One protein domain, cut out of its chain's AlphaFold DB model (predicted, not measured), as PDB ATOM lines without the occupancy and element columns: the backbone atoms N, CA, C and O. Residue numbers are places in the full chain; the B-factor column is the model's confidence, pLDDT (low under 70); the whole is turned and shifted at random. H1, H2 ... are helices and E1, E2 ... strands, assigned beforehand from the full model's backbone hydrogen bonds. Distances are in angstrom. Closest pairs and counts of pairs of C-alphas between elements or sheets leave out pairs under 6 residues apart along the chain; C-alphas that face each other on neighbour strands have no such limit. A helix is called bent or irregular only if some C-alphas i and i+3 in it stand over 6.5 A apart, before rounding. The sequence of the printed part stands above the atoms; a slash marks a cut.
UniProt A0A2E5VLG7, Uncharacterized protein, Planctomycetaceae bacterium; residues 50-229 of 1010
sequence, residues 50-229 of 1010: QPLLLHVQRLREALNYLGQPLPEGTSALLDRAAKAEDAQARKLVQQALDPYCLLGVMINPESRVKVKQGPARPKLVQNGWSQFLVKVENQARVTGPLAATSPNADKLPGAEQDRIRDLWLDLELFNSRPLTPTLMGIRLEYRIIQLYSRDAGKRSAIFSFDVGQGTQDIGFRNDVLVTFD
ATOM      1  N   GLN A  50      43.535  23.972 -42.686       94.69
ATOM      2  CA  GLN A  50      43.881  24.356 -41.318       94.69
ATOM      3  C   GLN A  50      42.716  24.115 -40.326       94.69
ATOM      4  O   GLN A  50      42.949  23.431 -39.326       94.69
ATOM      5  N   PRO A  51      41.466  24.557 -40.589       95.06
ATOM      6  CA  PRO A  51      40.327  24.235 -39.724       95.06
ATOM      7  C   PRO A  51      40.032  22.734 -39.631       95.06
ATOM      8  O   PRO A  51      39.715  22.245 -38.547       95.06
ATOM      9  N   LEU A  52      40.172  21.994 -40.740       96.50
ATOM     10  CA  LEU A  52      39.990  20.542 -40.760       96.50
ATOM     11  C   LEU A  52      41.002  19.833 -39.848       96.50
ATOM     12  O   LEU A  52      40.619  18.958 -39.078       96.50
ATOM     13  N   LEU A  53      42.282  20.206 -39.902       96.56
ATOM     14  CA  LEU A  53      43.317  19.598 -39.062       96.56
ATOM     15  C   LEU A  53      43.090  19.890 -37.571       96.56
ATOM     16  O   LEU A  53      43.258  18.992 -36.746       96.56
ATOM     17  N   LEU A  54      42.638  21.102 -37.225       95.62
ATOM     18  CA  LEU A  54      42.259  21.433 -35.848       95.62
ATOM     19  C   LEU A  54      41.041  20.618 -35.379       95.62
ATOM     20  O   LEU A  54      41.031  20.121 -34.251       95.62
ATOM     21  N   HIS A  55      40.033  20.444 -36.240       96.06
ATOM     22  CA  HIS A  55      38.884  19.574 -35.966       96.06
ATOM     23  C   HIS A  55      39.320  18.129 -35.711       96.06
ATOM     24  O   HIS A  55      38.911  17.516 -34.729       96.06
ATOM     25  N   VAL A  56      40.208  17.596 -36.551       96.75
ATOM     26  CA  VAL A  56      40.758  16.241 -36.412       96.75
ATOM     27  C   VAL A  56      41.524  16.073 -35.099       96.75
ATOM     28  O   VAL A  56      41.410  15.027 -34.465       96.75
ATOM     29  N   GLN A  57      42.278  17.084 -34.659       96.06
ATOM     30  CA  GLN A  57      42.945  17.042 -33.358       96.06
ATOM     31  C   GLN A  57      41.926  16.912 -32.214       96.06
ATOM     32  O   GLN A  57      42.046  16.008 -31.390       96.06
ATOM     33  N   ARG A  58      40.879  17.747 -32.209       96.31
ATOM     34  CA  ARG A  58      39.802  17.672 -31.207       96.31
ATOM     35  C   ARG A  58      39.045  16.347 -31.272       96.31
ATOM     36  O   ARG A  58      38.709  15.782 -30.240       96.31
ATOM     37  N   LEU A  59      38.818  15.810 -32.471       96.62
ATOM     38  CA  LEU A  59      38.205  14.496 -32.661       96.62
ATOM     39  C   LEU A  59      39.047  13.379 -32.027       96.62
ATOM     40  O   LEU A  59      38.494  12.503 -31.368       96.62
ATOM     41  N   ARG A  60      40.378  13.417 -32.187       95.88
ATOM     42  CA  ARG A  60      41.294  12.462 -31.535       95.88
ATOM     43  C   ARG A  60      41.217  12.563 -30.016       95.88
ATOM     44  O   ARG A  60      41.129  11.538 -29.349       95.88
ATOM     45  N   GLU A  61      41.219  13.780 -29.480       95.00
ATOM     46  CA  GLU A  61      41.073  14.023 -28.041       95.00
ATOM     47  C   GLU A  61      39.728  13.488 -27.516       95.00
ATOM     48  O   GLU A  61      39.703  12.818 -26.485       95.00
ATOM     49  N   ALA A  62      38.629  13.692 -28.252       94.56
ATOM     50  CA  ALA A  62      37.307  13.168 -27.899       94.56
ATOM     51  C   ALA A  62      37.253  11.631 -27.918       94.56
ATOM     52  O   ALA A  62      36.732  11.022 -26.989       94.56
ATOM     53  N   LEU A  63      37.817  10.987 -28.946       93.31
ATOM     54  CA  LEU A  63      37.871   9.523 -29.039       93.31
ATOM     55  C   LEU A  63      38.725   8.900 -27.927       93.31
ATOM     56  O   LEU A  63      38.354   7.866 -27.374       93.31
ATOM     57  N   ASN A  64      39.832   9.553 -27.558       90.56
ATOM     58  CA  ASN A  64      40.645   9.150 -26.411       90.56
ATOM     59  C   ASN A  64      39.856   9.279 -25.103       90.56
ATOM     60  O   ASN A  64      39.867   8.356 -24.295       90.56
ATOM     61  N   TYR A  65      39.151  10.400 -24.915       88.75
ATOM     62  CA  TYR A  65      38.293  10.624 -23.752       88.75
ATOM     63  C   TYR A  65      37.198   9.557 -23.633       88.75
ATOM     64  O   TYR A  65      36.966   9.042 -22.549       88.75
ATOM     65  N   LEU A  66      36.584   9.157 -24.750       88.12
ATOM     66  CA  LEU A  66      35.560   8.108 -24.805       88.12
ATOM     67  C   LEU A  66      36.111   6.673 -24.683       88.12
ATOM     68  O   LEU A  66      35.349   5.716 -24.825       88.12
ATOM     69  N   GLY A  67      37.418   6.505 -24.454       83.75
ATOM     70  CA  GLY A  67      38.049   5.196 -24.273       83.75
ATOM     71  C   GLY A  67      38.211   4.372 -25.556       83.75
ATOM     72  O   GLY A  67      38.489   3.178 -25.476       83.75
ATOM     73  N   GLN A  68      38.069   4.981 -26.740       86.06
ATOM     74  CA  GLN A  68      38.245   4.317 -28.038       86.06
ATOM     75  C   GLN A  68      39.254   5.086 -28.915       86.06
ATOM     76  O   GLN A  68      38.879   5.645 -29.951       86.06
ATOM     77  N   PRO A  69      40.542   5.144 -28.514       91.19
ATOM     78  CA  PRO A  69      41.579   5.845 -29.267       91.19
ATOM     79  C   PRO A  69      41.714   5.295 -30.693       91.19
ATOM     80  O   PRO A  69      41.563   4.094 -30.935       91.19
ATOM     81  N   LEU A  70      42.050   6.167 -31.649       92.88
ATOM     82  CA  LEU A  70      42.334   5.730 -33.019       92.88
ATOM     83  C   LEU A  70      43.565   4.808 -33.040       92.88
ATOM     84  O   LEU A  70      44.579   5.148 -32.421       92.88
ATOM     85  N   PRO A  71      43.539   3.698 -33.804       93.81
ATOM     86  CA  PRO A  71      44.684   2.801 -33.931       93.81
ATOM     87  C   PRO A  71      45.960   3.526 -34.362       93.81
ATOM     88  O   PRO A  71      45.908   4.508 -35.106       93.81
ATOM     89  N   GLU A  72      47.119   3.010 -33.949       91.25
ATOM     90  CA  GLU A  72      48.425   3.645 -34.181       91.25
ATOM     91  C   GLU A  72      48.674   3.958 -35.665       91.25
ATOM     92  O   GLU A  72      49.072   5.070 -36.008       91.25
ATOM     93  N   GLY A  73      48.332   3.031 -36.569       92.56
ATOM     94  CA  GLY A  73      48.445   3.247 -38.016       92.56
ATOM     95  C   GLY A  73      47.564   4.389 -38.543       92.56
ATOM     96  O   GLY A  73      47.989   5.148 -39.414       92.56
ATOM     97  N   THR A  74      46.361   4.562 -37.990       94.56
ATOM     98  CA  THR A  74      45.467   5.682 -38.324       94.56
ATOM     99  C   THR A  74      46.000   6.993 -37.759       94.56
ATOM    100  O   THR A  74      46.055   7.987 -38.480       94.56
ATOM    101  N   SER A  75      46.459   6.989 -36.506       93.44
ATOM    102  CA  SER A  75      47.098   8.153 -35.884       93.44
ATOM    103  C   SER A  75      48.324   8.616 -36.680       93.44
ATOM    104  O   SER A  75      48.433   9.800 -36.990       93.44
ATOM    105  N   ALA A  76      49.171   7.690 -37.138       94.12
ATOM    106  CA  ALA A  76      50.332   7.996 -37.973       94.12
ATOM    107  C   ALA A  76      49.954   8.608 -39.338       94.12
ATOM    108  O   ALA A  76      50.658   9.487 -39.842       94.12
ATOM    109  N   LEU A  77      48.840   8.181 -39.954       94.69
ATOM    110  CA  LEU A  77      48.326   8.810 -41.179       94.69
ATOM    111  C   LEU A  77      47.858  10.248 -40.930       94.69
ATOM    112  O   LEU A  77      48.139  11.121 -41.753       94.69
ATOM    113  N   LEU A  78      47.203  10.510 -39.798       96.31
ATOM    114  CA  LEU A  78      46.785  11.861 -39.408       96.31
ATOM    115  C   LEU A  78      47.983  12.762 -39.082       96.31
ATOM    116  O   LEU A  78      48.008  13.918 -39.497       96.31
ATOM    117  N   ASP A  79      49.015  12.227 -38.427       96.00
ATOM    118  CA  ASP A  79      50.256  12.958 -38.146       96.00
ATOM    119  C   ASP A  79      51.018  13.304 -39.437       96.00
ATOM    120  O   ASP A  79      51.627  14.371 -39.546       96.00
ATOM    121  N   ARG A  80      50.959  12.425 -40.449       95.81
ATOM    122  CA  ARG A  80      51.453  12.721 -41.802       95.81
ATOM    123  C   ARG A  80      50.603  13.782 -42.492       95.81
ATOM    124  O   ARG A  80      51.170  14.654 -43.142       95.81
ATOM    125  N   ALA A  81      49.277  13.726 -42.352       94.69
ATOM    126  CA  ALA A  81      48.371  14.719 -42.923       94.69
ATOM    127  C   ALA A  81      48.653  16.127 -42.380       94.69
ATOM    128  O   ALA A  81      48.682  17.076 -43.154       94.69
ATOM    129  N   ALA A  82      48.949  16.246 -41.083       94.38
ATOM    130  CA  ALA A  82      49.281  17.514 -40.433       94.38
ATOM    131  C   ALA A  82      50.576  18.175 -40.949       94.38
ATOM    132  O   ALA A  82      50.797  19.359 -40.709       94.38
ATOM    133  N   LYS A  83      51.438  17.416 -41.639       95.00
ATOM    134  CA  LYS A  83      52.722  17.876 -42.198       95.00
ATOM    135  C   LYS A  83      52.732  17.918 -43.730       95.00
ATOM    136  O   LYS A  83      53.769  18.212 -44.316       95.00
ATOM    137  N   ALA A  84      51.630  17.541 -44.374       94.06
ATOM    138  CA  ALA A  84      51.540  17.438 -45.823       94.06
ATOM    139  C   ALA A  84      51.013  18.735 -46.449       94.06
ATOM    140  O   ALA A  84      50.294  19.496 -45.808       94.06
ATOM    141  N   GLU A  85      51.315  18.937 -47.732       93.75
ATOM    142  CA  GLU A  85      50.683  19.972 -48.555       93.75
ATOM    143  C   GLU A  85      49.160  19.792 -48.607       93.75
ATOM    144  O   GLU A  85      48.659  18.665 -48.580       93.75
ATOM    145  N   ASP A  86      48.422  20.893 -48.762       93.31
ATOM    146  CA  ASP A  86      46.962  20.954 -48.632       93.31
ATOM    147  C   ASP A  86      46.203  19.838 -49.370       93.31
ATOM    148  O   ASP A  86      45.345  19.165 -48.794       93.31
ATOM    149  N   ALA A  87      46.520  19.609 -50.648       89.94
ATOM    150  CA  ALA A  87      45.856  18.584 -51.458       89.94
ATOM    151  C   ALA A  87      46.080  17.170 -50.895       89.94
ATOM    152  O   ALA A  87      45.166  16.344 -50.866       89.94
ATOM    153  N   GLN A  88      47.290  16.903 -50.404       93.38
ATOM    154  CA  GLN A  88      47.651  15.620 -49.817       93.38
ATOM    155  C   GLN A  88      47.083  15.473 -48.398       93.38
ATOM    156  O   GLN A  88      46.649  14.380 -48.036       93.38
ATOM    157  N   ALA A  89      47.027  16.554 -47.614       94.00
ATOM    158  CA  ALA A  89      46.433  16.565 -46.281       94.00
ATOM    159  C   ALA A  89      44.942  16.182 -46.321       94.00
ATOM    160  O   ALA A  89      44.525  15.282 -45.589       94.00
ATOM    161  N   ARG A  90      44.154  16.772 -47.237       94.19
ATOM    162  CA  ARG A  90      42.720  16.448 -47.431       94.19
ATOM    163  C   ARG A  90      42.493  14.965 -47.705       94.19
ATOM    164  O   ARG A  90      41.578  14.359 -47.144       94.19
ATOM    165  N   LYS A  91      43.341  14.389 -48.558       94.00
ATOM    166  CA  LYS A  91      43.279  12.978 -48.935       94.00
ATOM    167  C   LYS A  91      43.661  12.069 -47.769       94.00
ATOM    168  O   LYS A  91      42.944  11.117 -47.483       94.00
ATOM    169  N   LEU A  92      44.751  12.380 -47.063       95.94
ATOM    170  CA  LEU A  92      45.230  11.579 -45.932       95.94
ATOM    171  C   LEU A  92      44.243  11.568 -44.758       95.94
ATOM    172  O   LEU A  92      44.043  10.511 -44.165       95.94
ATOM    173  N   VAL A  93      43.593  12.697 -44.447       97.25
ATOM    174  CA  VAL A  93      42.564  12.754 -43.391       97.25
ATOM    175  C   VAL A  93      41.397  11.818 -43.710       97.25
ATOM    176  O   VAL A  93      41.003  11.022 -42.862       97.25
ATOM    177  N   GLN A  94      40.867  11.873 -44.934       96.94
ATOM    178  CA  GLN A  94      39.751  11.019 -45.359       96.94
ATOM    179  C   GLN A  94      40.157   9.545 -45.430       96.94
ATOM    180  O   GLN A  94      39.444   8.690 -44.920       96.94
ATOM    181  N   GLN A  95      41.350   9.239 -45.949       95.38
ATOM    182  CA  GLN A  95      41.899   7.877 -45.933       95.38
ATOM    183  C   GLN A  95      42.048   7.311 -44.517       95.38
ATOM    184  O   GLN A  95      41.880   6.109 -44.316       95.38
ATOM    185  N   ALA A  96      42.371   8.162 -43.544       96.12
ATOM    186  CA  ALA A  96      42.511   7.764 -42.154       96.12
ATOM    187  C   ALA A  96      41.153   7.565 -41.458       96.12
ATOM    188  O   ALA A  96      41.009   6.604 -40.708       96.12
ATOM    189  N   LEU A  97      40.172   8.448 -41.683       97.44
ATOM    190  CA  LEU A  97      38.929   8.502 -40.897       97.44
ATOM    191  C   LEU A  97      37.714   7.845 -41.566       97.44
ATOM    192  O   LEU A  97      36.893   7.256 -40.858       97.44
ATOM    193  N   ASP A  98      37.594   7.885 -42.896       97.31
ATOM    194  CA  ASP A  98      36.457   7.297 -43.619       97.31
ATOM    195  C   ASP A  98      36.232   5.810 -43.284       97.31
ATOM    196  O   ASP A  98      35.070   5.443 -43.107       97.31
ATOM    197  N   PRO A  99      37.265   4.952 -43.099       96.19
ATOM    198  CA  PRO A  99      37.077   3.549 -42.704       96.19
ATOM    199  C   PRO A  99      36.325   3.337 -41.380       96.19
ATOM    200  O   PRO A  99      35.764   2.264 -41.164       96.19
ATOM    201  N   TYR A 100      36.307   4.343 -40.502       96.31
ATOM    202  CA  TYR A 100      35.616   4.316 -39.207       96.31
ATOM    203  C   TYR A 100      34.236   4.983 -39.259       96.31
ATOM    204  O   TYR A 100      33.529   5.022 -38.250       96.31
ATOM    205  N   CYS A 101      33.829   5.493 -40.426       97.88
ATOM    206  CA  CYS A 101      32.528   6.116 -40.604       97.88
ATOM    207  C   CYS A 101      31.435   5.063 -40.810       97.88
ATOM    208  O   CYS A 101      31.428   4.349 -41.816       97.88
ATOM    209  N   LEU A 102      30.482   4.995 -39.878       97.81
ATOM    210  CA  LEU A 102      29.264   4.194 -40.039       97.81
ATOM    211  C   LEU A 102      28.322   4.838 -41.057       97.81
ATOM    212  O   LEU A 102      27.578   4.143 -41.747       97.81
ATOM    213  N   LEU A 103      28.360   6.167 -41.144       97.62
ATOM    214  CA  LEU A 103      27.412   6.976 -41.896       97.62
ATOM    215  C   LEU A 103      28.135   8.128 -42.601       97.62
ATOM    216  O   LEU A 103      29.082   8.709 -42.068       97.62
ATOM    217  N   GLY A 104      27.670   8.461 -43.801       97.19
ATOM    218  CA  GLY A 104      28.039   9.674 -44.521       97.19
ATOM    219  C   GLY A 104      26.819  10.564 -44.703       97.19
ATOM    220  O   GLY A 104      25.852  10.150 -45.338       97.19
ATOM    221  N   VAL A 105      26.883  11.775 -44.161       96.25
ATOM    222  CA  VAL A 105      25.855  12.812 -44.223       96.25
ATOM    223  C   VAL A 105      26.320  13.894 -45.188       96.25
ATOM    224  O   VAL A 105      27.412  14.434 -45.043       96.25
ATOM    225  N   MET A 106      25.492  14.225 -46.168       95.12
ATOM    226  CA  MET A 106      25.710  15.338 -47.083       95.12
ATOM    227  C   MET A 106      24.608  16.371 -46.881       95.12
ATOM    228  O   MET A 106      23.424  16.040 -46.934       95.12
ATOM    229  N   ILE A 107      25.016  17.613 -46.642       94.06
ATOM    230  CA  ILE A 107      24.144  18.775 -46.525       94.06
ATOM    231  C   ILE A 107      24.354  19.589 -47.795       94.06
ATOM    232  O   ILE A 107      25.427  20.164 -47.998       94.06
ATOM    233  N   ASN A 108      23.354  19.604 -48.668       91.88
ATOM    234  CA  ASN A 108      23.440  20.322 -49.936       91.88
ATOM    235  C   ASN A 108      23.355  21.856 -49.719       91.88
ATOM    236  O   ASN A 108      23.082  22.288 -48.601       91.88
ATOM    237  N   PRO A 109      23.572  22.701 -50.746       92.12
ATOM    238  CA  PRO A 109      23.522  24.161 -50.604       92.12
ATOM    239  C   PRO A 109      22.176  24.718 -50.109       92.12
ATOM    240  O   PRO A 109      22.155  25.777 -49.490       92.12
ATOM    241  N   GLU A 110      21.067  24.003 -50.319       88.69
ATOM    242  CA  GLU A 110      19.735  24.345 -49.799       88.69
ATOM    243  C   GLU A 110      19.477  23.806 -48.375       88.69
ATOM    244  O   GLU A 110      18.335  23.789 -47.922       88.69
ATOM    245  N   SER A 111      20.519  23.355 -47.665       88.50
ATOM    246  CA  SER A 111      20.451  22.759 -46.317       88.50
ATOM    247  C   SER A 111      19.617  21.475 -46.212       88.50
ATOM    248  O   SER A 111      19.194  21.090 -45.124       88.50
ATOM    249  N   ARG A 112      19.397  20.771 -47.327       88.69
ATOM    250  CA  ARG A 112      18.757  19.449 -47.335       88.69
ATOM    251  C   ARG A 112      19.772  18.365 -47.018       88.69
ATOM    252  O   ARG A 112      20.876  18.358 -47.569       88.69
ATOM    253  N   VAL A 113      19.362  17.423 -46.177       91.81
ATOM    254  CA  VAL A 113      20.215  16.340 -45.691       91.81
ATOM    255  C   VAL A 113      19.994  15.066 -46.502       91.81
ATOM    256  O   VAL A 113      18.865  14.634 -46.727       91.81
ATOM    257  N   LYS A 114      21.092  14.441 -46.924       93.06
ATOM    258  CA  LYS A 114      21.114  13.096 -47.494       93.06
ATOM    259  C   LYS A 114      22.079  12.229 -46.704       93.06
ATOM    260  O   LYS A 114      23.224  12.628 -46.502       93.06
ATOM    261  N   VAL A 115      21.659  11.030 -46.325       94.12
ATOM    262  CA  VAL A 115      22.515  10.082 -45.603       94.12
ATOM    263  C   VAL A 115      22.749   8.818 -46.431       94.12
ATOM    264  O   VAL A 115      21.933   8.427 -47.266       94.12
ATOM    265  N   LYS A 116      23.907   8.184 -46.240       94.75
ATOM    266  CA  LYS A 116      24.217   6.842 -46.744       94.75
ATOM    267  C   LYS A 116      25.055   6.065 -45.737       94.75
ATOM    268  O   LYS A 116      25.731   6.660 -44.898       94.75
ATOM    269  N   GLN A 117      25.050   4.741 -45.856       96.06
ATOM    270  CA  GLN A 117      25.910   3.886 -45.048       96.06
ATOM    271  C   GLN A 117      27.379   4.080 -45.461       96.06
ATOM    272  O   GLN A 117      27.702   4.175 -46.647       96.06
ATOM    273  N   GLY A 118      28.257   4.192 -44.468       96.25
ATOM    274  CA  GLY A 118      29.705   4.250 -44.639       96.25
ATOM    275  C   GLY A 118      30.367   2.865 -44.568       96.25
ATOM    276  O   GLY A 118      29.689   1.848 -44.404       96.25
ATOM    277  N   PRO A 119      31.699   2.798 -44.706       95.81
ATOM    278  CA  PRO A 119      32.434   1.538 -44.802       95.81
ATOM    279  C   PRO A 119      32.701   0.858 -43.449       95.81
ATOM    280  O   PRO A 119      33.177  -0.281 -43.442       95.81
ATOM    281  N   ALA A 120      32.430   1.516 -42.312       95.81
ATOM    282  CA  ALA A 120      32.654   0.905 -41.005       95.81
ATOM    283  C   ALA A 120      31.779  -0.340 -40.815       95.81
ATOM    284  O   ALA A 120      30.606  -0.376 -41.191       95.81
ATOM    285  N   ARG A 121      32.349  -1.381 -40.197       95.25
ATOM    286  CA  ARG A 121      31.614  -2.618 -39.912       95.25
ATOM    287  C   ARG A 121      30.560  -2.348 -38.830       95.25
ATOM    288  O   ARG A 121      30.953  -1.978 -37.726       95.25
ATOM    289  N   PRO A 122      29.263  -2.590 -39.086       96.88
ATOM    290  CA  PRO A 122      28.204  -2.366 -38.104       96.88
ATOM    291  C   PRO A 122      28.209  -3.493 -37.057       96.88
ATOM    292  O   PRO A 122      27.442  -4.450 -37.142       96.88
ATOM    293  N   LYS A 123      29.119  -3.414 -36.081       96.81
ATOM    294  CA  LYS A 123      29.226  -4.366 -34.967       96.81
ATOM    295  C   LYS A 123      28.948  -3.677 -33.643       96.81
ATOM    296  O   LYS A 123      29.568  -2.663 -33.353       96.81
ATOM    297  N   LEU A 124      28.066  -4.264 -32.845       97.00
ATOM    298  CA  LEU A 124      27.760  -3.804 -31.492       97.00
ATOM    299  C   LEU A 124      28.021  -4.934 -30.490       97.00
ATOM    300  O   LEU A 124      28.288  -6.085 -30.859       97.00
ATOM    301  N   VAL A 125      27.920  -4.613 -29.209       94.81
ATOM    302  CA  VAL A 125      27.913  -5.586 -28.118       94.81
ATOM    303  C   VAL A 125      26.657  -5.367 -27.287       94.81
ATOM    304  O   VAL A 125      26.268  -4.229 -27.021       94.81
ATOM    305  N   GLN A 126      25.990  -6.459 -26.925       96.69
ATOM    306  CA  GLN A 126      24.842  -6.428 -26.031       96.69
ATOM    307  C   GLN A 126      25.228  -5.731 -24.719       96.69
ATOM    308  O   GLN A 126      26.319  -5.928 -24.188       96.69
ATOM    309  N   ASN A 127      24.326  -4.905 -24.212       95.12
ATOM    310  CA  ASN A 127      24.488  -4.044 -23.054       95.12
ATOM    311  C   ASN A 127      25.725  -3.138 -23.080       95.12
ATOM    312  O   ASN A 127      26.160  -2.698 -22.021       95.12
ATOM    313  N   GLY A 128      26.295  -2.830 -24.249       92.75
ATOM    314  CA  GLY A 128      27.456  -1.951 -24.348       92.75
ATOM    315  C   GLY A 128      27.342  -0.872 -25.401       92.75
ATOM    316  O   GLY A 128      26.613  -0.991 -26.382       92.75
ATOM    317  N   TRP A 129      28.109   0.187 -25.163       92.44
ATOM    318  CA  TRP A 129      28.236   1.340 -26.037       92.44
ATOM    319  C   TRP A 129      29.383   1.136 -27.023       92.44
ATOM    320  O   TRP A 129      30.477   0.729 -26.640       92.44
ATOM    321  N   SER A 130      29.134   1.434 -28.293       92.75
ATOM    322  CA  SER A 130      30.116   1.396 -29.377       92.75
ATOM    323  C   SER A 130      30.147   2.743 -30.086       92.75
ATOM    324  O   SER A 130      29.087   3.307 -30.365       92.75
ATOM    325  N   GLN A 131      31.348   3.232 -30.408       94.00
ATOM    326  CA  GLN A 131      31.521   4.524 -31.069       94.00
ATOM    327  C   GLN A 131      31.859   4.351 -32.547       94.00
ATOM    328  O   GLN A 131      32.691   3.520 -32.928       94.00
ATOM    329  N   PHE A 132      31.234   5.182 -33.377       97.06
ATOM    330  CA  PHE A 132      31.502   5.280 -34.806       97.06
ATOM    331  C   PHE A 132      31.657   6.735 -35.229       97.06
ATOM    332  O   PHE A 132      31.208   7.653 -34.540       97.06
ATOM    333  N   LEU A 133      32.253   6.951 -36.400       97.94
ATOM    334  CA  LEU A 133      32.281   8.270 -37.017       97.94
ATOM    335  C   LEU A 133      31.084   8.484 -37.952       97.94
ATOM    336  O   LEU A 133      30.550   7.552 -38.560       97.94
ATOM    337  N   VAL A 134      30.693   9.744 -38.093       98.06
ATOM    338  CA  VAL A 134      29.769  10.244 -39.110       98.06
ATOM    339  C   VAL A 134      30.527  11.283 -39.923       98.06
ATOM    340  O   VAL A 134      30.925  12.320 -39.389       98.06
ATOM    341  N   LYS A 135      30.750  11.006 -41.209       98.06
ATOM    342  CA  LYS A 135      31.361  11.969 -42.135       98.06
ATOM    343  C   LYS A 135      30.311  12.997 -42.535       98.06
ATOM    344  O   LYS A 135      29.268  12.598 -43.043       98.06
ATOM    345  N   VAL A 136      30.582  14.286 -42.354       97.25
ATOM    346  CA  VAL A 136      29.659  15.370 -42.714       97.25
ATOM    347  C   VAL A 136      30.259  16.192 -43.853       97.25
ATOM    348  O   VAL A 136      31.225  16.930 -43.665       97.25
ATOM    349  N   GLU A 137      29.679  16.067 -45.043       96.69
ATOM    350  CA  GLU A 137      29.943  16.930 -46.192       96.69
ATOM    351  C   GLU A 137      28.972  18.117 -46.160       96.69
ATOM    352  O   GLU A 137      27.811  18.009 -46.554       96.69
ATOM    353  N   ASN A 138      29.439  19.260 -45.667       95.31
ATOM    354  CA  ASN A 138      28.606  20.423 -45.378       95.31
ATOM    355  C   ASN A 138      28.725  21.483 -46.488       95.31
ATOM    356  O   ASN A 138      29.459  22.469 -46.368       95.31
ATOM    357  N   GLN A 139      28.027  21.279 -47.610       94.56
ATOM    358  CA  GLN A 139      28.095  22.185 -48.765       94.56
ATOM    359  C   GLN A 139      27.413  23.534 -48.501       94.56
ATOM    360  O   GLN A 139      27.873  24.547 -49.031       94.56
ATOM    361  N   ALA A 140      26.372  23.546 -47.661       92.56
ATOM    362  CA  ALA A 140      25.688  24.758 -47.202       92.56
ATOM    363  C   ALA A 140      26.468  25.565 -46.153       92.56
ATOM    364  O   ALA A 140      26.067  26.684 -45.848       92.56
ATOM    365  N   ARG A 141      27.577  25.038 -45.607       93.88
ATOM    366  CA  ARG A 141      28.332  25.668 -44.507       93.88
ATOM    367  C   ARG A 141      27.459  25.958 -43.278       93.88
ATOM    368  O   ARG A 141      27.620  26.980 -42.614       93.88
ATOM    369  N   VAL A 142      26.546  25.042 -42.967       93.69
ATOM    370  CA  VAL A 142      25.669  25.115 -41.794       93.69
ATOM    371  C   VAL A 142      26.501  25.165 -40.513       93.69
ATOM    372  O   VAL A 142      27.474  24.425 -40.374       93.69
ATOM    373  N   THR A 143      26.090  26.019 -39.577       94.44
ATOM    374  CA  THR A 143      26.663  26.158 -38.227       94.44
ATOM    375  C   THR A 143      25.667  25.789 -37.123       94.44
ATOM    376  O   THR A 143      25.930  26.007 -35.946       94.44
ATOM    377  N   GLY A 144      24.508  25.236 -37.488       91.00
ATOM    378  CA  GLY A 144      23.566  24.622 -36.553       91.00
ATOM    379  C   GLY A 144      24.053  23.255 -36.045       91.00
ATOM    380  O   GLY A 144      25.047  22.722 -36.551       91.00
ATOM    381  N   PRO A 145      23.390  22.682 -35.027       92.88
ATOM    382  CA  PRO A 145      23.663  21.321 -34.584       92.88
ATOM    383  C   PRO A 145      23.236  20.305 -35.649       92.88
ATOM    384  O   PRO A 145      22.225  20.488 -36.322       92.88
ATOM    385  N   LEU A 146      24.002  19.221 -35.773       93.88
ATOM    386  CA  LEU A 146      23.561  18.025 -36.483       93.88
ATOM    387  C   LEU A 146      22.778  17.159 -35.498       93.88
ATOM    388  O   LEU A 146      23.324  16.771 -34.466       93.88
ATOM    389  N   ALA A 147      21.526  16.855 -35.816       93.38
ATOM    390  CA  ALA A 147      20.711  15.919 -35.063       93.38
ATOM    391  C   ALA A 147      20.740  14.540 -35.730       93.38
ATOM    392  O   ALA A 147      20.818  14.428 -36.955       93.38
ATOM    393  N   ALA A 148      20.688  13.494 -34.906       94.50
ATOM    394  CA  ALA A 148      20.530  12.114 -35.336       94.50
ATOM    395  C   ALA A 148      19.411  11.474 -34.517       94.50
ATOM    396  O   ALA A 148      19.387  11.610 -33.293       94.50
ATOM    397  N   THR A 149      18.504  10.773 -35.183       94.81
ATOM    398  CA  THR A 149      17.376  10.088 -34.549       94.81
ATOM    399  C   THR A 149      17.209   8.686 -35.128       94.81
ATOM    400  O   THR A 149      17.734   8.358 -36.195       94.81
ATOM    401  N   SER A 150      16.513   7.824 -34.391       95.38
ATOM    402  CA  SER A 150      16.142   6.488 -34.851       95.38
ATOM    403  C   SER A 150      14.838   6.057 -34.183       95.38
ATOM    404  O   SER A 150      14.758   6.137 -32.957       95.38
ATOM    405  N   PRO A 151      13.852   5.512 -34.921       93.88
ATOM    406  CA  PRO A 151      12.632   4.957 -34.323       93.88
ATOM    407  C   PRO A 151      12.897   3.718 -33.447       93.88
ATOM    408  O   PRO A 151      12.011   3.262 -32.726       93.88
ATOM    409  N   ASN A 152      14.109   3.154 -33.521       96.19
ATOM    410  CA  ASN A 152      14.569   2.041 -32.693       96.19
ATOM    411  C   ASN A 152      15.279   2.507 -31.409       96.19
ATOM    412  O   ASN A 152      15.610   1.666 -30.571       96.19
ATOM    413  N   ALA A 153      15.543   3.815 -31.275       94.94
ATOM    414  CA  ALA A 153      16.295   4.396 -30.168       94.94
ATOM    415  C   ALA A 153      15.429   4.962 -29.030       94.94
ATOM    416  O   ALA A 153      15.976   5.280 -27.972       94.94
ATOM    417  N   ASP A 154      14.100   5.023 -29.184       91.31
ATOM    418  CA  ASP A 154      13.206   5.528 -28.131       91.31
ATOM    419  C   ASP A 154      13.322   4.711 -26.834       91.31
ATOM    420  O   ASP A 154      13.670   3.524 -26.829       91.31
ATOM    421  N   LYS A 155      13.045   5.357 -25.702       88.62
ATOM    422  CA  LYS A 155      13.096   4.733 -24.374       88.62
ATOM    423  C   LYS A 155      12.075   3.591 -24.272       88.62
ATOM    424  O   LYS A 155      10.973   3.703 -24.790       88.62
ATOM    425  N   LEU A 156      12.436   2.509 -23.577       88.38
ATOM    426  CA  LEU A 156      11.479   1.445 -23.237       88.38
ATOM    427  C   LEU A 156      10.447   1.864 -22.185       88.38
ATOM    428  O   LEU A 156       9.295   1.451 -22.308       88.38
ATOM    429  N   PRO A 157      10.813   2.647 -21.153       83.31
ATOM    430  CA  PRO A 157       9.836   3.165 -20.210       83.31
ATOM    431  C   PRO A 157       8.674   3.903 -20.874       83.31
ATOM    432  O   PRO A 157       8.902   4.891 -21.565       83.31
ATOM    433  N   GLY A 158       7.447   3.432 -20.632       77.75
ATOM    434  CA  GLY A 158       6.229   4.010 -21.209       77.75
ATOM    435  C   GLY A 158       5.993   3.668 -22.686       77.75
ATOM    436  O   GLY A 158       5.134   4.277 -23.312       77.75
ATOM    437  N   ALA A 159       6.742   2.726 -23.267       82.38
ATOM    438  CA  ALA A 159       6.515   2.284 -24.640       82.38
ATOM    439  C   ALA A 159       5.408   1.224 -24.732       82.38
ATOM    440  O   ALA A 159       5.350   0.315 -23.904       82.38
ATOM    441  N   GLU A 160       4.602   1.300 -25.796       81.19
ATOM    442  CA  GLU A 160       3.589   0.296 -26.160       81.19
ATOM    443  C   GLU A 160       4.176  -1.115 -26.262       81.19
ATOM    444  O   GLU A 160       5.317  -1.314 -26.694       81.19
ATOM    445  N   GLN A 161       3.387  -2.119 -25.861       80.69
ATOM    446  CA  GLN A 161       3.860  -3.502 -25.748       80.69
ATOM    447  C   GLN A 161       4.395  -4.056 -27.080       80.69
ATOM    448  O   GLN A 161       5.370  -4.813 -27.096       80.69
ATOM    449  N   ASP A 162       3.791  -3.667 -28.201       86.31
ATOM    450  CA  ASP A 162       4.206  -4.056 -29.548       86.31
ATOM    451  C   ASP A 162       5.528  -3.393 -29.986       86.31
ATOM    452  O   ASP A 162       6.289  -3.987 -30.753       86.31
ATOM    453  N   ARG A 163       5.865  -2.218 -29.434       87.88
ATOM    454  CA  ARG A 163       7.113  -1.483 -29.704       87.88
ATOM    455  C   ARG A 163       8.325  -2.038 -28.954       87.88
ATOM    456  O   ARG A 163       9.446  -1.863 -29.430       87.88
ATOM    457  N   ILE A 164       8.149  -2.733 -27.825       87.44
ATOM    458  CA  ILE A 164       9.253  -3.204 -26.949       87.44
ATOM    459  C   ILE A 164      10.335  -3.983 -27.714       87.44
ATOM    460  O   ILE A 164      11.533  -3.882 -27.412       87.44
ATOM    461  N   ARG A 165       9.924  -4.784 -28.703       89.25
ATOM    462  CA  ARG A 165      10.841  -5.569 -29.538       89.25
ATOM    463  C   ARG A 165      11.730  -4.680 -30.412       89.25
ATOM    464  O   ARG A 165      12.910  -4.988 -30.571       89.25
ATOM    465  N   ASP A 166      11.176  -3.601 -30.951       92.25
ATOM    466  CA  ASP A 166      11.842  -2.735 -31.925       92.25
ATOM    467  C   ASP A 166      12.720  -1.663 -31.265       92.25
ATOM    468  O   ASP A 166      13.652  -1.159 -31.895       92.25
ATOM    469  N   LEU A 167      12.475  -1.357 -29.988       94.25
ATOM    470  CA  LEU A 167      13.213  -0.384 -29.175       94.25
ATOM    471  C   LEU A 167      14.467  -0.985 -28.511       94.25
ATOM    472  O   LEU A 167      14.625  -0.993 -27.288       94.25
ATOM    473  N   TRP A 168      15.361  -1.544 -29.326       95.62
ATOM    474  CA  TRP A 168      16.556  -2.266 -28.866       95.62
ATOM    475  C   TRP A 168      17.838  -1.411 -28.838       95.62
ATOM    476  O   TRP A 168      18.812  -1.813 -28.198       95.62
ATOM    477  N   LEU A 169      17.862  -0.272 -29.535       96.88
ATOM    478  CA  LEU A 169      19.035   0.595 -29.715       96.88
ATOM    479  C   LEU A 169      18.982   1.765 -28.722       96.88
ATOM    480  O   LEU A 169      17.893   2.179 -28.362       96.88
ATOM    481  N   ASP A 170      20.108   2.332 -28.303       94.81
ATOM    482  CA  ASP A 170      20.197   3.716 -27.800       94.81
ATOM    483  C   ASP A 170      21.175   4.503 -28.678       94.81
ATOM    484  O   ASP A 170      22.088   3.907 -29.260       94.81
ATOM    485  N   LEU A 171      20.978   5.814 -28.793       94.81
ATOM    486  CA  LEU A 171      21.689   6.655 -29.755       94.81
ATOM    487  C   LEU A 171      21.998   8.029 -29.167       94.81
ATOM    488  O   LEU A 171      21.100   8.746 -28.737       94.81
ATOM    489  N   GLU A 172      23.261   8.439 -29.261       93.31
ATOM    490  CA  GLU A 172      23.694   9.790 -28.901       93.31
ATOM    491  C   GLU A 172      24.774  10.303 -29.867       93.31
ATOM    492  O   GLU A 172      25.678   9.563 -30.253       93.31
ATOM    493  N   LEU A 173      24.734  11.585 -30.241       94.50
ATOM    494  CA  LEU A 173      25.881  12.260 -30.861       94.50
ATOM    495  C   LEU A 173      26.739  12.919 -29.779       94.50
ATOM    496  O   LEU A 173      26.234  13.704 -28.978       94.50
ATOM    497  N   PHE A 174      28.047  12.655 -29.780       93.50
ATOM    498  CA  PHE A 174      28.952  13.272 -28.811       93.50
ATOM    499  C   PHE A 174      29.153  14.760 -29.128       93.50
ATOM    500  O   PHE A 174      29.898  15.133 -30.038       93.50
ATOM    501  N   ASN A 175      28.487  15.604 -28.345       90.25
ATOM    502  CA  ASN A 175      28.388  17.048 -28.564       90.25
ATOM    503  C   ASN A 175      29.021  17.876 -27.429       90.25
ATOM    504  O   ASN A 175      28.717  19.058 -27.276       90.25
ATOM    505  N   SER A 176      29.911  17.275 -26.634       87.88
ATOM    506  CA  SER A 176      30.611  17.934 -25.524       87.88
ATOM    507  C   SER A 176      32.100  18.160 -25.828       87.88
ATOM    508  O   SER A 176      32.630  17.679 -26.835       87.88
ATOM    509  N   ARG A 177      32.782  18.932 -24.966       87.00
ATOM    510  CA  ARG A 177      34.218  19.225 -25.119       87.00
ATOM    511  C   ARG A 177      35.006  17.908 -25.217       87.00
ATOM    512  O   ARG A 177      34.744  17.006 -24.427       87.00
ATOM    513  N   PRO A 178      35.980  17.792 -26.138       90.38
ATOM    514  CA  PRO A 178      36.615  18.859 -26.928       90.38
ATOM    515  C   PRO A 178      35.913  19.222 -28.254       90.38
ATOM    516  O   PRO A 178      36.370  20.135 -28.944       90.38
ATOM    517  N   LEU A 179      34.811  18.555 -28.618       92.56
ATOM    518  CA  LEU A 179      33.974  18.948 -29.758       92.56
ATOM    519  C   LEU A 179      32.969  20.047 -29.357       92.56
ATOM    520  O   LEU A 179      32.846  20.419 -28.189       92.56
ATOM    521  N   THR A 180      32.272  20.611 -30.343       90.62
ATOM    522  CA  THR A 180      31.208  21.611 -30.147       90.62
ATOM    523  C   THR A 180      29.846  21.012 -30.488       90.62
ATOM    524  O   THR A 180      29.791  20.193 -31.397       90.62
ATOM    525  N   PRO A 181      28.732  21.433 -29.866       91.56
ATOM    526  CA  PRO A 181      27.401  20.959 -30.262       91.56
ATOM    527  C   PRO A 181      27.030  21.283 -31.717       91.56
ATOM    528  O   PRO A 181      26.297  20.548 -32.369       91.56
ATOM    529  N   THR A 182      27.547  22.394 -32.234       94.38
ATOM    530  CA  THR A 182      27.275  22.902 -33.577       94.38
ATOM    531  C   THR A 182      28.337  22.499 -34.588       94.38
ATOM    532  O   THR A 182      29.508  22.317 -34.229       94.38
ATOM    533  N   LEU A 183      27.928  22.407 -35.858       94.81
ATOM    534  CA  LEU A 183      28.811  22.289 -37.020       94.81
ATOM    535  C   LEU A 183      29.714  23.526 -37.167       94.81
ATOM    536  O   LEU A 183      29.350  24.634 -36.773       94.81
ATOM    537  N   MET A 184      30.908  23.346 -37.735       93.62
ATOM    538  CA  MET A 184      31.920  24.413 -37.835       93.62
ATOM    539  C   MET A 184      31.743  25.312 -39.072       93.62
ATOM    540  O   MET A 184      32.496  26.269 -39.245       93.62
ATOM    541  N   GLY A 185      30.799  24.993 -39.965       93.50
ATOM    542  CA  GLY A 185      30.622  25.687 -41.248       93.50
ATOM    543  C   GLY A 185      31.727  25.407 -42.281       93.50
ATOM    544  O   GLY A 185      31.798  26.062 -43.327       93.50
ATOM    545  N   ILE A 186      32.599  24.430 -42.011       94.75
ATOM    546  CA  ILE A 186      33.629  23.960 -42.947       94.75
ATOM    547  C   ILE A 186      33.075  22.838 -43.823       94.75
ATOM    548  O   ILE A 186      32.144  22.140 -43.440       94.75
ATOM    549  N   ARG A 187      33.653  22.652 -45.011       95.38
ATOM    550  CA  ARG A 187      33.115  21.732 -46.032       95.38
ATOM    551  C   ARG A 187      33.151  20.253 -45.648       95.38
ATOM    552  O   ARG A 187      32.325  19.490 -46.143       95.38
ATOM    553  N   LEU A 188      34.094  19.854 -44.801       97.25
ATOM    554  CA  LEU A 188      34.220  18.495 -44.289       97.25
ATOM    555  C   LEU A 188      34.500  18.547 -42.792       97.25
ATOM    556  O   LEU A 188      35.483  19.148 -42.367       97.25
ATOM    557  N   GLU A 189      33.682  17.849 -42.021       95.25
ATOM    558  CA  GLU A 189      33.924  17.575 -40.609       95.25
ATOM    559  C   GLU A 189      33.446  16.160 -40.250       95.25
ATOM    560  O   GLU A 189      32.763  15.498 -41.030       95.25
ATOM    561  N   TYR A 190      33.838  15.675 -39.074       97.50
ATOM    562  CA  TYR A 190      33.492  14.340 -38.575       97.50
ATOM    563  C   TYR A 190      32.848  14.437 -37.201       97.50
ATOM    564  O   TYR A 190      33.367  15.129 -36.323       97.50
ATOM    565  N   ARG A 191      31.754  13.710 -37.004       97.69
ATOM    566  CA  ARG A 191      31.053  13.599 -35.722       97.69
ATOM    567  C   ARG A 191      31.192  12.198 -35.157       97.69
ATOM    568  O   ARG A 191      31.460  11.265 -35.906       97.69
ATOM    569  N   ILE A 192      31.036  12.061 -33.845       97.62
ATOM    570  CA  ILE A 192      31.036  10.761 -33.170       97.62
ATOM    571  C   ILE A 192      29.585  10.420 -32.847       97.62
ATOM    572  O   ILE A 192      28.903  11.207 -32.189       97.62
ATOM    573  N   ILE A 193      29.131   9.262 -33.316       97.00
ATOM    574  CA  ILE A 193      27.853   8.669 -32.929       97.00
ATOM    575  C   ILE A 193      28.119   7.505 -31.976       97.00
ATOM    576  O   ILE A 193      28.951   6.640 -32.257       97.00
ATOM    577  N   GLN A 194      27.419   7.520 -30.848       95.25
ATOM    578  CA  GLN A 194      27.476   6.519 -29.798       95.25
ATOM    579  C   GLN A 194      26.220   5.666 -29.854       95.25
ATOM    580  O   GLN A 194      25.111   6.200 -29.837       95.25
ATOM    581  N   LEU A 195      26.396   4.348 -29.930       96.31
ATOM    582  CA  LEU A 195      25.302   3.396 -30.078       96.31
ATOM    583  C   LEU A 195      25.359   2.333 -28.985       96.31
ATOM    584  O   LEU A 195      26.385   1.670 -28.825       96.31
ATOM    585  N   TYR A 196      24.253   2.134 -28.276       96.00
ATOM    586  CA  TYR A 196      24.073   1.044 -27.314       96.00
ATOM    587  C   TYR A 196      23.146  -0.019 -27.889       96.00
ATOM    588  O   TYR A 196      22.120   0.315 -28.474       96.00
ATOM    589  N   SER A 197      23.445  -1.299 -27.671       96.94
ATOM    590  CA  SER A 197      22.521  -2.389 -28.007       96.94
ATOM    591  C   SER A 197      22.012  -3.061 -26.742       96.94
ATOM    592  O   SER A 197      22.807  -3.631 -26.008       96.94
ATOM    593  N   ARG A 198      20.699  -3.091 -26.501       95.81
ATOM    594  CA  ARG A 198      20.096  -3.948 -25.457       95.81
ATOM    595  C   ARG A 198      20.233  -5.434 -25.799       95.81
ATOM    596  O   ARG A 198      20.356  -6.282 -24.921       95.81
ATOM    597  N   ASP A 199      20.220  -5.736 -27.092       95.62
ATOM    598  CA  ASP A 199      20.049  -7.084 -27.619       95.62
ATOM    599  C   ASP A 199      21.330  -7.638 -28.261       95.62
ATOM    600  O   ASP A 199      22.174  -6.894 -28.761       95.62
ATOM    601  N   ALA A 200      21.435  -8.967 -28.313       96.31
ATOM    602  CA  ALA A 200      22.417  -9.688 -29.123       96.31
ATOM    603  C   ALA A 200      21.812 -10.205 -30.448       96.31
ATOM    604  O   ALA A 200      20.592 -10.274 -30.637       96.31
ATOM    605  N   GLY A 201      22.681 -10.647 -31.356       96.69
ATOM    606  CA  GLY A 201      22.339 -11.188 -32.669       96.69
ATOM    607  C   GLY A 201      22.166 -10.113 -33.743       96.69
ATOM    608  O   GLY A 201      22.552  -8.961 -33.572       96.69
ATOM    609  N   LYS A 202      21.579 -10.494 -34.883       97.25
ATOM    610  CA  LYS A 202      21.317  -9.545 -35.971       97.25
ATOM    611  C   LYS A 202      20.196  -8.583 -35.592       97.25
ATOM    612  O   LYS A 202      19.116  -9.026 -35.194       97.25
ATOM    613  N   ARG A 203      20.442  -7.284 -35.744       97.38
ATOM    614  CA  ARG A 203      19.464  -6.218 -35.492       97.38
ATOM    615  C   ARG A 203      19.571  -5.141 -36.558       97.38
ATOM    616  O   ARG A 203      20.663  -4.877 -37.042       97.38
ATOM    617  N   SER A 204      18.460  -4.522 -36.930       97.31
ATOM    618  CA  SER A 204      18.450  -3.447 -37.923       97.31
ATOM    619  C   SER A 204      17.858  -2.187 -37.309       97.31
ATOM    620  O   SER A 204      16.927  -2.280 -36.510       97.31
ATOM    621  N   ALA A 205      18.420  -1.033 -37.661       97.12
ATOM    622  CA  ALA A 205      17.919   0.269 -37.242       97.12
ATOM    623  C   ALA A 205      17.925   1.259 -38.404       97.12
ATOM    624  O   ALA A 205      18.802   1.209 -39.273       97.12
ATOM    625  N   ILE A 206      16.935   2.148 -38.404       96.62
ATOM    626  CA  ILE A 206      16.857   3.284 -39.325       96.62
ATOM    627  C   ILE A 206      17.479   4.494 -38.631       96.62
ATOM    628  O   ILE A 206      17.142   4.766 -37.483       96.62
ATOM    629  N   PHE A 207      18.378   5.202 -39.307       96.50
ATOM    630  CA  PHE A 207      18.991   6.436 -38.818       96.50
ATOM    631  C   PHE A 207      18.549   7.603 -39.681       96.50
ATOM    632  O   PHE A 207      18.727   7.542 -40.899       96.50
ATOM    633  N   SER A 208      18.066   8.659 -39.039       94.62
ATOM    634  CA  SER A 208      17.629   9.896 -39.677       94.62
ATOM    635  C   SER A 208      18.500  11.059 -39.209       94.62
ATOM    636  O   SER A 208      18.844  11.130 -38.030       94.62
ATOM    637  N   PHE A 209      18.869  11.965 -40.117       94.38
ATOM    638  CA  PHE A 209      19.657  13.163 -39.789       94.38
ATOM    639  C   PHE A 209      18.959  14.448 -40.225       94.38
ATOM    640  O   PHE A 209      18.343  14.499 -41.291       94.38
ATOM    641  N   ASP A 210      19.114  15.508 -39.438       91.69
ATOM    642  CA  ASP A 210      18.645  16.855 -39.769       91.69
ATOM    643  C   ASP A 210      19.572  17.930 -39.175       91.69
ATOM    644  O   ASP A 210      20.459  17.632 -38.370       91.69
ATOM    645  N   VAL A 211      19.413  19.179 -39.620       89.75
ATOM    646  CA  VAL A 211      20.188  20.333 -39.123       89.75
ATOM    647  C   VAL A 211      19.287  21.499 -38.690       89.75
ATOM    648  O   VAL A 211      19.678  22.664 -38.792       89.75
ATOM    649  N   GLY A 212      18.070  21.199 -38.214       79.88
ATOM    650  CA  GLY A 212      17.091  22.182 -37.729       79.88
ATOM    651  C   GLY A 212      15.733  22.166 -38.450       79.88
ATOM    652  O   GLY A 212      15.524  21.449 -39.435       79.88
ATOM    653  N   GLN A 213      14.782  22.975 -37.956       60.50
ATOM    654  CA  GLN A 213      13.404  23.011 -38.471       60.50
ATOM    655  C   GLN A 213      13.342  23.385 -39.961       60.50
ATOM    656  O   GLN A 213      13.967  24.346 -40.400       60.50
ATOM    657  N   GLY A 214      12.566  22.619 -40.736       61.50
ATOM    658  CA  GLY A 214      12.411  22.800 -42.187       61.50
ATOM    659  C   GLY A 214      13.400  22.010 -43.055       61.50
ATOM    660  O   GLY A 214      13.260  22.022 -44.275       61.50
ATOM    661  N   THR A 215      14.360  21.289 -42.456       61.50
ATOM    662  CA  THR A 215      15.307  20.412 -43.184       61.50
ATOM    663  C   THR A 215      14.860  18.946 -43.267       61.50
ATOM    664  O   THR A 215      15.539  18.121 -43.880       61.50
ATOM    665  N   GLN A 216      13.685  18.637 -42.701       59.62
ATOM    666  CA  GLN A 216      13.031  17.331 -42.762       59.62
ATOM    667  C   GLN A 216      12.590  17.050 -44.206       59.62
ATOM    668  O   GLN A 216      11.736  17.748 -44.758       59.62
ATOM    669  N   ASP A 217      13.220  16.065 -44.849       57.19
ATOM    670  CA  ASP A 217      12.950  15.752 -46.252       57.19
ATOM    671  C   ASP A 217      11.666  14.918 -46.380       57.19
ATOM    672  O   ASP A 217      11.537  13.844 -45.799       57.19
ATOM    673  N   ILE A 218      10.729  15.381 -47.210       53.41
ATOM    674  CA  ILE A 218       9.453  14.706 -47.510       53.41
ATOM    675  C   ILE A 218       9.691  13.392 -48.301       53.41
ATOM    676  O   ILE A 218       8.783  12.584 -48.476       53.41
ATOM    677  N   GLY A 219      10.921  13.151 -48.779       58.78
ATOM    678  CA  GLY A 219      11.309  11.975 -49.565       58.78
ATOM    679  C   GLY A 219      12.177  10.916 -48.869       58.78
ATOM    680  O   GLY A 219      12.795  10.137 -49.596       58.78
ATOM    681  N   PHE A 220      12.290  10.901 -47.531       67.56
ATOM    682  CA  PHE A 220      13.096   9.933 -46.746       67.56
ATOM    683  C   PHE A 220      14.588   9.843 -47.142       67.56
ATOM    684  O   PHE A 220      15.264   8.851 -46.875       67.56
ATOM    685  N   ARG A 221      15.147  10.854 -47.822       75.56
ATOM    686  CA  ARG A 221      16.561  10.829 -48.269       75.56
ATOM    687  C   ARG A 221      17.547  11.017 -47.122       75.56
ATOM    688  O   ARG A 221      18.739  10.745 -47.281       75.56
ATOM    689  N   ASN A 222      17.047  11.517 -46.005       84.81
ATOM    690  CA  ASN A 222      17.760  11.672 -44.758       84.81
ATOM    691  C   ASN A 222      17.734  10.402 -43.895       84.81
ATOM    692  O   ASN A 222      18.338  10.446 -42.828       84.81
ATOM    693  N   ASP A 223      17.140   9.300 -44.378       92.06
ATOM    694  CA  ASP A 223      17.097   8.006 -43.698       92.06
ATOM    695  C   ASP A 223      18.078   6.989 -44.296       92.06
ATOM    696  O   ASP A 223      18.285   6.909 -45.511       92.06
ATOM    697  N   VAL A 224      18.645   6.135 -43.444       94.56
ATOM    698  CA  VAL A 224      19.371   4.931 -43.867       94.56
ATOM    699  C   VAL A 224      19.128   3.767 -42.920       94.56
ATOM    700  O   VAL A 224      19.222   3.898 -41.703       94.56
ATOM    701  N   LEU A 225      18.856   2.595 -43.496       95.88
ATOM    702  CA  LEU A 225      18.767   1.334 -42.771       95.88
ATOM    703  C   LEU A 225      20.160   0.710 -42.635       95.88
ATOM    704  O   LEU A 225      20.811   0.422 -43.639       95.88
ATOM    705  N   VAL A 226      20.584   0.427 -41.406       97.50
ATOM    706  CA  VAL A 226      21.824  -0.305 -41.118       97.50
ATOM    707  C   VAL A 226      21.485  -1.587 -40.366       97.50
ATOM    708  O   VAL A 226      20.699  -1.576 -39.422       97.50
ATOM    709  N   THR A 227      22.080  -2.707 -40.783       97.62
ATOM    710  CA  THR A 227      21.960  -3.996 -40.086       97.62
ATOM    711  C   THR A 227      23.252  -4.309 -39.345       97.62
ATOM    712  O   THR A 227      24.308  -4.418 -39.967       97.62
ATOM    713  N   PHE A 228      23.149  -4.473 -38.032       98.06
ATOM    714  CA  PHE A 228      24.232  -4.753 -37.104       98.06
ATOM    715  C   PHE A 228      24.352  -6.238 -36.770       98.06
ATOM    716  O   PHE A 228      23.365  -6.978 -36.726       98.06
ATOM    717  N   ASP A 229      25.586  -6.642 -36.487       97.94
ATOM    718  CA  ASP A 229      25.930  -7.885 -35.804       97.94
ATOM    719  C   ASP A 229      26.251  -7.566 -34.334       97.94
ATOM    720  O   ASP A 229      27.319  -7.023 -34.028       97.94
TER     721      ASP A 229
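Overview. This is residues 50 to 229 of the 1010 residues of an uncharacterized protein of Planctomycetaceae bacterium (UniProt A0A2E5VLG7). A curled five-strand sheet, E2, E1, E4, E7 and E6, and a smaller sheet, E5, E8 and E9, across its open side make a flattened, nearly closed barrel. Helices H1 and H3 pack on its outside over E7 and E4, H2 packs on H3, and residues 150 to 168 reach to the opposite end of the long axis. The 180 printed residues hold three named helices followed by nine named strands, a mixed class. The five-strand sheet runs E2 E1 E4 E7 E6, mixed; the other runs E5 E8 E9, antiparallel. The whole is compact, with a radius of gyration of the C-alphas of 16.6 A, and spans 57 by 37 by 26 A, only just elongated.

Arrangement. In order come H1, residues 50 to 65; H2, 72 to 81; H3, 86 to 100; E1, 101 to 107; E2, 113 to 117; E3, 123 to 125; E4, 128 to 138; E5, 147 to 149; E6, 169 to 173; E7, 188 to 197; E8, 201 to 210; and E9, 223 to 229. H1 is on the five-strand sheet in two layers, helix over sheet, at a height over the sheet of 8.9 A; the closest C-alphas of H1 and E7 are Leu 52 and Glu 189, 6.8 A. H2 and H3, a helical hairpin, touch at Ala 81 and Ala 89, their closest C-alphas, 4.3 A, with a shallow tilt of 23 degrees, opposite ways. H3 is on the sheet at a height of 10.7 A. Every O i to N i+4 pair is within hydrogen-bond range in H1 and H2, and 8 of 11 in H3, which is only just irregular: C-alphas 96 and 99 are 6.9 A apart. Within hydrogen-bond range are N 104 and O 116 of the antiparallel hairpin E1 and E2, 2.9 A; N 105 and O 135 of parallel E1 and E4, 2.8 A; N 132 and O 193 of antiparallel E4 and E7, 2.9 A; N 194 and O 172 of the hairpin E6 and E7, 2.7 A; N 149 and O 208 of antiparallel E5 and E8, 2.9 A; and N 228 and O 203 of the hairpin E8 and E9, 2.7 A. Between the sheets, the closest C-alphas of E2 and E9 are Lys 116 and Val 224, 6.0 A, and those of E5 and E6 are Ala 148 and Leu 173, 7.0 A. E3 pairs with no named strand; its Lys 123 and Asp 229 of E9 have C-alphas 4.9 A apart.

Along the chain. H1 begins at C-alpha 50 (43.881, 24.356, -41.318) and is 23.0 A long; H3 is 22.2 A. E4 is 30.7 A, E7 29.0 A, E8 29.2 A and E9 19.8 A, ending at C-alpha 229 (25.930, -7.885, -35.804).

Size, cuts and confidence. The C-alphas farthest apart, Glu 85 and Gln 161, are 57.1 A apart. The printed part has no cut. The links E5 to E6, E6 to E7 and E8 to E9 are long. Residues 213 to 220 have pLDDT under 70; the mean of the printed part is 92.2.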